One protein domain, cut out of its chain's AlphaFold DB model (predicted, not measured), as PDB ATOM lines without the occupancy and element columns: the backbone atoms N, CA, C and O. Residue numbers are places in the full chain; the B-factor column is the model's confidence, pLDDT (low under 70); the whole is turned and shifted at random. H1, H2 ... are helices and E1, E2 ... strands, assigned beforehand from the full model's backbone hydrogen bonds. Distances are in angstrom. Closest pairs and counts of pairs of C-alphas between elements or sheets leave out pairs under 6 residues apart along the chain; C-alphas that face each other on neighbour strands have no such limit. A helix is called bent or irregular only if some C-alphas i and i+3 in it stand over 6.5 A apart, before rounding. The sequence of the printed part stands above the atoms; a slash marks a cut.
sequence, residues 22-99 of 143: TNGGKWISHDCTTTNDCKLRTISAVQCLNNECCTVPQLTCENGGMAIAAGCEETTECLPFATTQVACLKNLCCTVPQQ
ATOM      1  N   THR A  22      37.690 -30.531   5.184       90.81
ATOM      2  CA  THR A  22      37.825 -31.913   4.691       90.81
ATOM      3  C   THR A  22      38.115 -32.942   5.786       90.81
ATOM      4  O   THR A  22      37.951 -34.140   5.567       90.81
ATOM      5  N   ASN A  23      38.509 -32.499   6.983       88.68
ATOM      6  CA  ASN A  23      38.742 -33.371   8.133       88.68
ATOM      7  C   ASN A  23      37.449 -33.779   8.870       88.68
ATOM      8  O   ASN A  23      37.533 -34.515   9.845       88.68
ATOM      9  N   GLY A  24      36.268 -33.298   8.458       88.88
ATOM     10  CA  GLY A  24      35.000 -33.538   9.164       88.88
ATOM     11  C   GLY A  24      34.796 -32.663  10.410       88.88
ATOM     12  O   GLY A  24      33.833 -32.851  11.156       88.88
ATOM     13  N   GLY A  25      35.693 -31.705  10.647       90.71
ATOM     14  CA  GLY A  25      35.555 -30.666  11.659       90.71
ATOM     15  C   GLY A  25      34.526 -29.599  11.292       90.71
ATOM     16  O   GLY A  25      33.973 -29.585  10.196       90.71
ATOM     17  N   LYS A  26      34.271 -28.669  12.211       92.32
ATOM     18  CA  LYS A  26      33.453 -27.479  11.964       92.32
ATOM     19  C   LYS A  26      34.334 -26.350  11.448       92.32
ATOM     20  O   LYS A  26      35.397 -26.099  12.013       92.32
ATOM     21  N   TRP A  27      33.856 -25.649  10.430       93.53
ATOM     22  CA  TRP A  27      34.491 -24.432   9.947       93.53
ATOM     23  C   TRP A  27      34.376 -23.292  10.961       93.53
ATOM     24  O   TRP A  27      33.330 -23.115  11.588       93.53
ATOM     25  N   ILE A  28      35.464 -22.538  11.122       92.10
ATOM     26  CA  ILE A  28      35.584 -21.413  12.055       92.10
ATOM     27  C   ILE A  28      35.810 -20.095  11.310       92.10
ATOM     28  O   ILE A  28      35.124 -19.112  11.587       92.10
ATOM     29  N   SER A  29      36.788 -20.047  10.404       93.21
ATOM     30  CA  SER A  29      37.134 -18.838   9.651       93.21
ATOM     31  C   SER A  29      38.003 -19.157   8.442       93.21
ATOM     32  O   SER A  29      38.687 -20.172   8.440       93.21
ATOM     33  N   HIS A  30      38.054 -18.235   7.488       92.95
ATOM     34  CA  HIS A  30      38.991 -18.261   6.368       92.95
ATOM     35  C   HIS A  30      40.297 -17.515   6.697       92.95
ATOM     36  O   HIS A  30      40.372 -16.807   7.709       92.95
ATOM     37  N   ASP A  31      41.273 -17.640   5.799       91.63
ATOM     38  CA  ASP A  31      42.527 -16.888   5.727       91.63
ATOM     39  C   ASP A  31      43.522 -17.229   6.844       91.63
ATOM     40  O   ASP A  31      44.106 -16.357   7.488       91.63
ATOM     41  N   CYS A  32      43.696 -18.523   7.113       93.54
ATOM     42  CA  CYS A  32      44.827 -18.996   7.907       93.54
ATOM     43  C   CYS A  32      45.993 -19.394   7.001       93.54
ATOM     44  O   CYS A  32      45.803 -19.984   5.943       93.54
ATOM     45  N   THR A  33      47.211 -19.103   7.442       92.66
ATOM     46  CA  THR A  33      48.438 -19.670   6.861       92.66
ATOM     47  C   THR A  33      48.975 -20.785   7.752       92.66
ATOM     48  O   THR A  33      49.536 -21.767   7.277       92.66
ATOM     49  N   THR A  34      48.776 -20.649   9.063       90.61
ATOM     50  CA  THR A  34      49.194 -21.611  10.079       90.61
ATOM     51  C   THR A  34      48.054 -21.881  11.055       90.61
ATOM     52  O   THR A  34      47.147 -21.065  11.230       90.61
ATOM     53  N   THR A  35      48.107 -23.009  11.765       90.27
ATOM     54  CA  THR A  35      47.120 -23.317  12.815       90.27
ATOM     55  C   THR A  35      47.089 -22.243  13.919       90.27
ATOM     56  O   THR A  35      46.054 -22.039  14.556       90.27
ATOM     57  N   ASN A  36      48.186 -21.500  14.126       88.30
ATOM     58  CA  ASN A  36      48.253 -20.406  15.102       88.30
ATOM     59  C   ASN A  36      47.296 -19.250  14.778       88.30
ATOM     60  O   ASN A  36      46.757 -18.643  15.705       88.30
ATOM     61  N   ASP A  37      47.005 -18.999  13.500       90.15
ATOM     62  CA  ASP A  37      46.076 -17.940  13.074       90.15
ATOM     63  C   ASP A  37      44.637 -18.217  13.546       90.15
ATOM     64  O   ASP A  37      43.845 -17.304  13.799       90.15
ATOM     65  N   CYS A  38      44.310 -19.497  13.741       90.94
ATOM     66  CA  CYS A  38      43.010 -19.953  14.218       90.94
ATOM     67  C   CYS A  38      42.842 -19.795  15.734       90.94
ATOM     68  O   CYS A  38      41.718 -19.664  16.224       90.94
ATOM     69  N   LYS A  39      43.951 -19.774  16.486       84.50
ATOM     70  CA  LYS A  39      43.950 -19.769  17.955       84.50
ATOM     71  C   LYS A  39      43.184 -18.581  18.543       84.50
ATOM     72  O   LYS A  39      42.507 -18.717  19.553       84.50
ATOM     73  N   LEU A  40      43.280 -17.404  17.923       82.82
ATOM     74  CA  LEU A  40      42.620 -16.193  18.430       82.82
ATOM     75  C   LEU A  40      41.093 -16.217  18.262       82.82
ATOM     76  O   LEU A  40      40.404 -15.371  18.826       82.82
ATOM     77  N   ARG A  41      40.559 -17.162  17.482       81.65
ATOM     78  CA  ARG A  41      39.153 -17.183  17.059       81.65
ATOM     79  C   ARG A  41      38.326 -18.245  17.775       81.65
ATOM     80  O   ARG A  41      37.103 -18.235  17.675       81.65
ATOM     81  N   THR A  42      38.971 -19.164  18.489       83.21
ATOM     82  CA  THR A  42      38.290 -20.234  19.218       83.21
ATOM     83  C   THR A  42      39.173 -20.823  20.311       83.21
ATOM     84  O   THR A  42      40.396 -20.784  20.241       83.21
ATOM     85  N   ILE A  43      38.524 -21.404  21.317       81.24
ATOM     86  CA  ILE A  43      39.161 -22.202  22.373       81.24
ATOM     87  C   ILE A  43      39.174 -23.704  22.048       81.24
ATOM     88  O   ILE A  43      39.699 -24.501  22.818       81.24
ATOM     89  N   SER A  44      38.521 -24.104  20.953       86.12
ATOM     90  CA  SER A  44      38.466 -25.503  20.523       86.12
ATOM     91  C   SER A  44      39.776 -25.922  19.867       86.12
ATOM     92  O   SER A  44      40.506 -25.080  19.345       86.12
ATOM     93  N   ALA A  45      40.031 -27.229  19.826       88.14
ATOM     94  CA  ALA A  45      41.140 -27.764  19.053       88.14
ATOM     95  C   ALA A  45      40.986 -27.397  17.575       88.14
ATOM     96  O   ALA A  45      39.917 -27.626  17.005       88.14
ATOM     97  N   VAL A  46      42.031 -26.834  16.966       93.21
ATOM     98  CA  VAL A  46      41.987 -26.288  15.599       93.21
ATOM     99  C   VAL A  46      43.097 -26.800  14.698       93.21
ATOM    100  O   VAL A  46      44.134 -27.261  15.164       93.21
ATOM    101  N   GLN A  47      42.867 -26.679  13.396       93.29
ATOM    102  CA  GLN A  47      43.831 -26.898  12.330       93.29
ATOM    103  C   GLN A  47      43.587 -25.887  11.211       93.29
ATOM    104  O   GLN A  47      42.432 -25.559  10.932       93.29
ATOM    105  N   CYS A  48      44.653 -25.437  10.554       94.18
ATOM    106  CA  CYS A  48      44.537 -24.745   9.276       94.18
ATOM    107  C   CYS A  48      44.552 -25.761   8.122       94.18
ATOM    108  O   CYS A  48      45.517 -26.509   7.970       94.18
ATOM    109  N   LEU A  49      43.482 -25.813   7.328       93.06
ATOM    110  CA  LEU A  49      43.317 -26.718   6.188       93.06
ATOM    111  C   LEU A  49      42.915 -25.918   4.955       93.06
ATOM    112  O   LEU A  49      41.842 -25.330   4.945       93.06
ATOM    113  N   ASN A  50      43.738 -25.917   3.902       92.76
ATOM    114  CA  ASN A  50      43.447 -25.186   2.657       92.76
ATOM    115  C   ASN A  50      43.044 -23.715   2.897       92.76
ATOM    116  O   ASN A  50      42.101 -23.221   2.287       92.76
ATOM    117  N   ASN A  51      43.749 -23.034   3.803       94.83
ATOM    118  CA  ASN A  51      43.468 -21.667   4.259       94.83
ATOM    119  C   ASN A  51      42.181 -21.498   5.083       94.83
ATOM    120  O   ASN A  51      41.739 -20.374   5.311       94.83
ATOM    121  N   GLU A  52      41.600 -22.587   5.580       94.67
ATOM    122  CA  GLU A  52      40.416 -22.582   6.434       94.67
ATOM    123  C   GLU A  52      40.747 -23.079   7.841       94.67
ATOM    124  O   GLU A  52      41.305 -24.159   8.042       94.67
ATOM    125  N   CYS A  53      40.355 -22.306   8.846       95.28
ATOM    126  CA  CYS A  53      40.373 -22.731  10.231       95.28
ATOM    127  C   CYS A  53      39.232 -23.706  10.484       95.28
ATOM    128  O   CYS A  53      38.053 -23.350  10.408       95.28
ATOM    129  N   CYS A  54      39.596 -24.921  10.866       94.86
ATOM    130  CA  CYS A  54      38.679 -26.016  11.125       94.86
ATOM    131  C   CYS A  54      38.898 -26.558  12.531       94.86
ATOM    132  O   CYS A  54      40.031 -26.626  13.004       94.86
ATOM    133  N   THR A  55      37.834 -26.987  13.209       93.49
ATOM    134  CA  THR A  55      38.009 -27.731  14.461       93.49
ATOM    135  C   THR A  55      38.592 -29.113  14.183       93.49
ATOM    136  O   THR A  55      38.309 -29.719  13.150       93.49
ATOM    137  N   VAL A  56      39.340 -29.670  15.126       89.14
ATOM    138  CA  VAL A  56      39.787 -31.066  15.065       89.14
ATOM    139  C   VAL A  56      38.677 -31.962  15.637       89.14
ATOM    140  O   VAL A  56      38.241 -31.726  16.764       89.14
ATOM    141  N   PRO A  57      38.179 -32.973  14.900       84.93
ATOM    142  CA  PRO A  57      37.143 -33.873  15.413       84.93
ATOM    143  C   PRO A  57      37.691 -34.895  16.419       84.93
ATOM    144  O   PRO A  57      36.973 -35.327  17.318       84.93
ATOM    145  N   GLN A  58      38.962 -35.286  16.277       78.32
ATOM    146  CA  GLN A  58      39.651 -36.132  17.246       78.32
ATOM    147  C   GLN A  58      40.076 -35.288  18.444       78.32
ATOM    148  O   GLN A  58      40.978 -34.465  18.340       78.32
ATOM    149  N   LEU A  59      39.420 -35.501  19.584       80.17
ATOM    150  CA  LEU A  59      39.698 -34.761  20.819       80.17
ATOM    151  C   LEU A  59      40.653 -35.495  21.763       80.17
ATOM    152  O   LEU A  59      41.092 -34.916  22.751       80.17
ATOM    153  N   THR A  60      40.975 -36.756  21.479       85.22
ATOM    154  CA  THR A  60      41.818 -37.602  22.330       85.22
ATOM    155  C   THR A  60      43.045 -38.075  21.574       85.22
ATOM    156  O   THR A  60      42.937 -38.564  20.449       85.22
ATOM    157  N   CYS A  61      44.193 -37.979  22.225       86.54
ATOM    158  CA  CYS A  61      45.475 -38.428  21.715       86.54
ATOM    159  C   CYS A  61      45.806 -39.848  22.180       86.54
ATOM    160  O   CYS A  61      45.235 -40.355  23.146       86.54
ATOM    161  N   GLU A  62      46.763 -40.495  21.512       81.38
ATOM    162  CA  GLU A  62      47.144 -41.877  21.832       81.38
ATOM    163  C   GLU A  62      47.774 -42.030  23.218       81.38
ATOM    164  O   GLU A  62      47.600 -43.059  23.858       81.38
ATOM    165  N   ASN A  63      48.422 -40.979  23.721       78.46
ATOM    166  CA  ASN A  63      48.936 -40.922  25.086       78.46
ATOM    167  C   ASN A  63      47.826 -40.741  26.145       78.46
ATOM    168  O   ASN A  63      48.137 -40.568  27.318       78.46
ATOM    169  N   GLY A  64      46.545 -40.716  25.756       79.40
ATOM    170  CA  GLY A  64      45.409 -40.434  26.640       79.40
ATOM    171  C   GLY A  64      45.203 -38.946  26.950       79.40
ATOM    172  O   GLY A  64      44.330 -38.598  27.741       79.40
ATOM    173  N   GLY A  65      45.998 -38.064  26.342       85.43
ATOM    174  CA  GLY A  65      45.831 -36.619  26.428       85.43
ATOM    175  C   GLY A  65      44.658 -36.090  25.609       85.43
ATOM    176  O   GLY A  65      44.068 -36.803  24.797       85.43
ATOM    177  N   MET A  66      44.355 -34.805  25.776       89.31
ATOM    178  CA  MET A  66      43.440 -34.078  24.902       89.31
ATOM    179  C   MET A  66      44.200 -33.465  23.728       89.31
ATOM    180  O   MET A  66      45.264 -32.869  23.915       89.31
ATOM    181  N   ALA A  67      43.634 -33.582  22.530       90.26
ATOM    182  CA  ALA A  67      44.100 -32.842  21.367       90.26
ATOM    183  C   ALA A  67      43.640 -31.383  21.488       90.26
ATOM    184  O   ALA A  67      42.468 -31.117  21.749       90.26
ATOM    185  N   ILE A  68      44.564 -30.445  21.302       91.64
ATOM    186  CA  ILE A  68      44.317 -28.997  21.411       91.64
ATOM    187  C   ILE A  68      44.635 -28.240  20.119       91.64
ATOM    188  O   ILE A  68      44.231 -27.093  19.964       91.64
ATOM    189  N   ALA A  69      45.338 -28.874  19.185       90.87
ATOM    190  CA  ALA A  69      45.558 -28.390  17.827       90.87
ATOM    191  C   ALA A  69      46.020 -29.554  16.937       90.87
ATOM    192  O   ALA A  69      46.371 -30.620  17.446       90.87
ATOM    193  N   ALA A  70      46.028 -29.354  15.624       91.13
ATOM    194  CA  ALA A  70      46.597 -30.291  14.662       91.13
ATOM    195  C   ALA A  70      47.460 -29.580  13.610       91.13
ATOM    196  O   ALA A  70      47.373 -28.364  13.422       91.13
ATOM    197  N   GLY A  71      48.270 -30.370  12.909       88.31
ATOM    198  CA  GLY A  71      49.231 -29.918  11.908       88.31
ATOM    199  C   GLY A  71      50.581 -29.486  12.479       88.31
ATOM    200  O   GLY A  71      51.253 -28.713  11.817       88.31
ATOM    201  N   CYS A  72      50.948 -29.931  13.684       91.31
ATOM    202  CA  CYS A  72      52.304 -29.722  14.194       91.31
ATOM    203  C   CYS A  72      53.276 -30.724  13.559       91.31
ATOM    204  O   CYS A  72      52.900 -31.875  13.341       91.31
ATOM    205  N   GLU A  73      54.520 -30.320  13.331       91.52
ATOM    206  CA  GLU A  73      55.634 -31.233  13.043       91.52
ATOM    207  C   GLU A  73      56.527 -31.383  14.281       91.52
ATOM    208  O   GLU A  73      57.021 -32.468  14.589       91.52
ATOM    209  N   GLU A  74      56.659 -30.302  15.052       90.32
ATOM    210  CA  GLU A  74      57.423 -30.250  16.288       90.32
ATOM    211  C   GLU A  74      56.565 -29.885  17.507       90.32
ATOM    212  O   GLU A  74      55.562 -29.172  17.449       90.32
ATOM    213  N   THR A  75      57.008 -30.325  18.687       89.24
ATOM    214  CA  THR A  75      56.334 -30.002  19.960       89.24
ATOM    215  C   THR A  75      56.328 -28.496  20.264       89.24
ATOM    216  O   THR A  75      55.423 -27.996  20.933       89.24
ATOM    217  N   THR A  76      57.319 -27.755  19.771       89.89
ATOM    218  CA  THR A  76      57.447 -26.298  19.935       89.89
ATOM    219  C   THR A  76      56.282 -25.534  19.297       89.89
ATOM    220  O   THR A  76      55.855 -24.514  19.838       89.89
ATOM    221  N   GLU A  77      55.692 -26.060  18.223       89.83
ATOM    222  CA  GLU A  77      54.521 -25.482  17.551       89.83
ATOM    223  C   GLU A  77      53.240 -25.584  18.384       89.83
ATOM    224  O   GLU A  77      52.294 -24.827  18.175       89.83
ATOM    225  N   CYS A  78      53.212 -26.492  19.362       91.69
ATOM    226  CA  CYS A  78      52.081 -26.681  20.263       91.69
ATOM    227  C   CYS A  78      52.090 -25.720  21.451       91.69
ATOM    228  O   CYS A  78      51.052 -25.528  22.089       91.69
ATOM    229  N   LEU A  79      53.239 -25.105  21.750       90.38
ATOM    230  CA  LEU A  79      53.407 -24.203  22.892       90.38
ATOM    231  C   LEU A  79      52.386 -23.060  22.919       90.38
ATOM    232  O   LEU A  79      51.871 -22.772  23.999       90.38
ATOM    233  N   PRO A  80      52.015 -22.428  21.787       88.77
ATOM    234  CA  PRO A  80      50.987 -21.404  21.800       88.77
ATOM    235  C   PRO A  80      49.647 -21.932  22.317       88.77
ATOM    236  O   PRO A  80      48.961 -21.207  23.023       88.77
ATOM    237  N   PHE A  81      49.246 -23.162  22.015       85.93
ATOM    238  CA  PHE A  81      47.917 -23.679  22.372       85.93
ATOM    239  C   PHE A  81      47.820 -24.174  23.816       85.93
ATOM    240  O   PHE A  81      46.725 -24.446  24.307       85.93
ATOM    241  N   ALA A  82      48.953 -24.301  24.499       85.62
ATOM    242  CA  ALA A  82      49.060 -25.035  25.739       85.62
ATOM    243  C   ALA A  82      49.231 -24.127  26.958       85.62
ATOM    244  O   ALA A  82      50.037 -23.202  26.962       85.62
ATOM    245  N   THR A  83      48.540 -24.459  28.047       82.45
ATOM    246  CA  THR A  83      48.853 -23.948  29.397       82.45
ATOM    247  C   THR A  83      49.586 -24.985  30.252       82.45
ATOM    248  O   THR A  83      49.939 -24.715  31.396       82.45
ATOM    249  N   THR A  84      49.783 -26.190  29.716       83.49
ATOM    250  CA  THR A  84      50.405 -27.344  30.375       83.49
ATOM    251  C   THR A  84      51.444 -27.974  29.455       83.49
ATOM    252  O   THR A  84      51.605 -27.561  28.309       83.49
ATOM    253  N   GLN A  85      52.137 -29.012  29.930       85.91
ATOM    254  CA  GLN A  85      53.047 -29.774  29.081       85.91
ATOM    255  C   GLN A  85      52.300 -30.391  27.891       85.91
ATOM    256  O   GLN A  85      51.224 -30.979  28.054       85.91
ATOM    257  N   VAL A  86      52.888 -30.248  26.708       91.01
ATOM    258  CA  VAL A  86      52.364 -30.750  25.438       91.01
ATOM    259  C   VAL A  86      53.430 -31.509  24.671       91.01
ATOM    260  O   VAL A  86      54.622 -31.350  24.932       91.01
ATOM    261  N   ALA A  87      52.975 -32.335  23.740       90.24
ATOM    262  CA  ALA A  87      53.789 -33.021  22.754       90.24
ATOM    263  C   ALA A  87      53.080 -32.972  21.402       90.24
ATOM    264  O   ALA A  87      51.847 -32.994  21.354       90.24
ATOM    265  N   CYS A  88      53.852 -32.914  20.322       91.65
ATOM    266  CA  CYS A  88      53.325 -33.170  18.990       91.65
ATOM    267  C   CYS A  88      53.353 -34.680  18.731       91.65
ATOM    268  O   CYS A  88      54.432 -35.257  18.671       91.65
ATOM    269  N   LEU A  89      52.184 -35.311  18.621       88.27
ATOM    270  CA  LEU A  89      52.025 -36.753  18.413       88.27
ATOM    271  C   LEU A  89      51.176 -36.980  17.164       88.27
ATOM    272  O   LEU A  89      50.027 -36.545  17.123       88.27
ATOM    273  N   LYS A  90      51.714 -37.652  16.140       87.09
ATOM    274  CA  LYS A  90      51.001 -37.905  14.864       87.09
ATOM    275  C   LYS A  90      50.360 -36.644  14.257       87.09
ATOM    276  O   LYS A  90      49.232 -36.683  13.768       87.09
ATOM    277  N   ASN A  91      51.084 -35.527  14.285       90.52
ATOM    278  CA  ASN A  91      50.615 -34.202  13.869       90.52
ATOM    279  C   ASN A  91      49.482 -33.605  14.724       90.52
ATOM    280  O   ASN A  91      48.815 -32.669  14.288       90.52
ATOM    281  N   LEU A  92      49.237 -34.116  15.931       91.03
ATOM    282  CA  LEU A  92      48.318 -33.531  16.903       91.03
ATOM    283  C   LEU A  92      49.104 -32.922  18.059       91.03
ATOM    284  O   LEU A  92      49.949 -33.571  18.668       91.03
ATOM    285  N   CYS A  93      48.769 -31.688  18.415       92.64
ATOM    286  CA  CYS A  93      49.198 -31.109  19.672       92.64
ATOM    287  C   CYS A  93      48.381 -31.722  20.794       92.64
ATOM    288  O   CYS A  93      47.179 -31.478  20.911       92.64
ATOM    289  N   CYS A  94      49.049 -32.512  21.619       91.11
ATOM    290  CA  CYS A  94      48.445 -33.309  22.664       91.11
ATOM    291  C   CYS A  94      48.904 -32.817  24.025       91.11
ATOM    292  O   CYS A  94      50.104 -32.680  24.269       91.11
ATOM    293  N   THR A  95      47.969 -32.608  24.950       90.09
ATOM    294  CA  THR A  95      48.337 -32.454  26.360       90.09
ATOM    295  C   THR A  95      49.005 -33.735  26.835       90.09
ATOM    296  O   THR A  95      48.558 -34.833  26.507       90.09
ATOM    297  N   VAL A  96      50.045 -33.620  27.642       82.54
ATOM    298  CA  VAL A  96      50.711 -34.785  28.214       82.54
ATOM    299  C   VAL A  96      50.069 -35.100  29.566       82.54
ATOM    300  O   VAL A  96      50.184 -34.271  30.475       82.54
ATOM    301  N   PRO A  97      49.390 -36.253  29.738       72.97
ATOM    302  CA  PRO A  97      48.893 -36.640  31.048       72.97
ATOM    303  C   PRO A  97      50.081 -36.778  31.999       72.97
ATOM    304  O   PRO A  97      51.020 -37.532  31.765       72.97
ATOM    305  N   GLN A  98      50.059 -35.982  33.065       65.37
ATOM    306  CA  GLN A  98      51.197 -35.784  33.967       65.37
ATOM    307  C   GLN A  98      51.495 -37.000  34.860       65.37
ATOM    308  O   GLN A  98      52.424 -36.945  35.663       65.37
ATOM    309  N   GLN A  99      50.700 -38.070  34.793       71.26
ATOM    310  CA  GLN A  99      50.774 -39.158  35.760       71.26
ATOM    311  C   GLN A  99      50.797 -40.509  35.066       71.26
ATOM    312  O   GLN A  99      49.848 -40.909  34.396       71.26
TER     313      GLN A  99
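AT A GLANCE: This is residues 22 to 99 of the 143 residues of an uncharacterized protein of Dracunculus medinensis (UniProt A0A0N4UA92). Two small lobes of the same make stand end to end, each a three-stranded antiparallel sheet with one short helix over a face: E1, H1, E2 and E3 in the first lobe, E4, H2, E5 and E6 in the second. The lobes meet where edge strands E2 and E4 come together, and H1 reaches over to H2. The 78 printed residues hold two named helices and six named strands, along the chain E1 H1 E2 E3 E4 H2 E5 E6, with sheet orders E1 - E3 - E2 and E4 - E6 - E5. The class is mixed, helices and strands, with under half of the residues, 36, in named elements. The whole is compact, with a radius of gyration of the C-alphas of 11.4 A, and elongated, spanning 38 by 22 by 20 A.

HOW THE PARTS SIT: E1, residues 27 to 30, is antiparallel to E3, residues 52 to 55, with N 28 and O 53 2.8 A apart, within hydrogen-bond range. E3 forms a hairpin with E2, residues 46 to 49; N 47 and O 54 are 2.9 A apart. H1, residues 35 to 39, is on this sheet at a height of 7.6 A, only just over E3, on which 3 of its 5 C-alphas fall. E1, H1 and E2 make a split strand-helix-strand unit, two strands running the same way with E3 between them, and its crossover is right-handed. E4, residues 67 to 70, has its C-alpha of Ala 69 4.7 A from that of Val 46 in E2, their closest pair. E4 is antiparallel to E6, residues 92 to 95, with N 68 and O 93 2.8 A apart. E6 forms a hairpin with E5, residues 86 to 89; N 87 and O 94 are 2.9 A apart. H2, residues 75 to 81, is on this second sheet at a height of 7.9 A, only just over E6, with 3 of its 7 C-alphas on it, and runs across the strands, at 69 degrees to E6 on the local plane. E4, H2 and E5 make another split unit with a right-handed crossover. H1 and H2 only just touch, with 3 pairs of C-alphas within 8 A, the closest Lys 39 and Phe 81 at 7.1 A. O i to N i+4 pairs within range are 0 of 1 in H1 and 0 of 3 in H2, beside 2 of 2 and 3 of 4 O i to N i+3 pairs.

IN THESE COORDINATES: E1 begins at C-alpha 27 (34.491, -24.432, 9.947) and measures 8.4 A from first to last C-alpha, H1 7.0 A, E2 9.5 A and E3 9.8 A. E4 measures 7.6 A, E5 9.2 A and E6 9.5 A, ending at C-alpha 95 (48.337, -32.454, 26.360). H2, 10.8 A, is only just irregular: C-alphas 77 and 80 are 6.9 A apart.

THE WHOLE: The C-alphas farthest apart, of Asp 31 and Gln 99, are 38.3 A apart. The printed part has no cut, and the link E3 to E4, 11 residues, is long. Mean pLDDT of the printed part is 88.2; residue 98 is under 70.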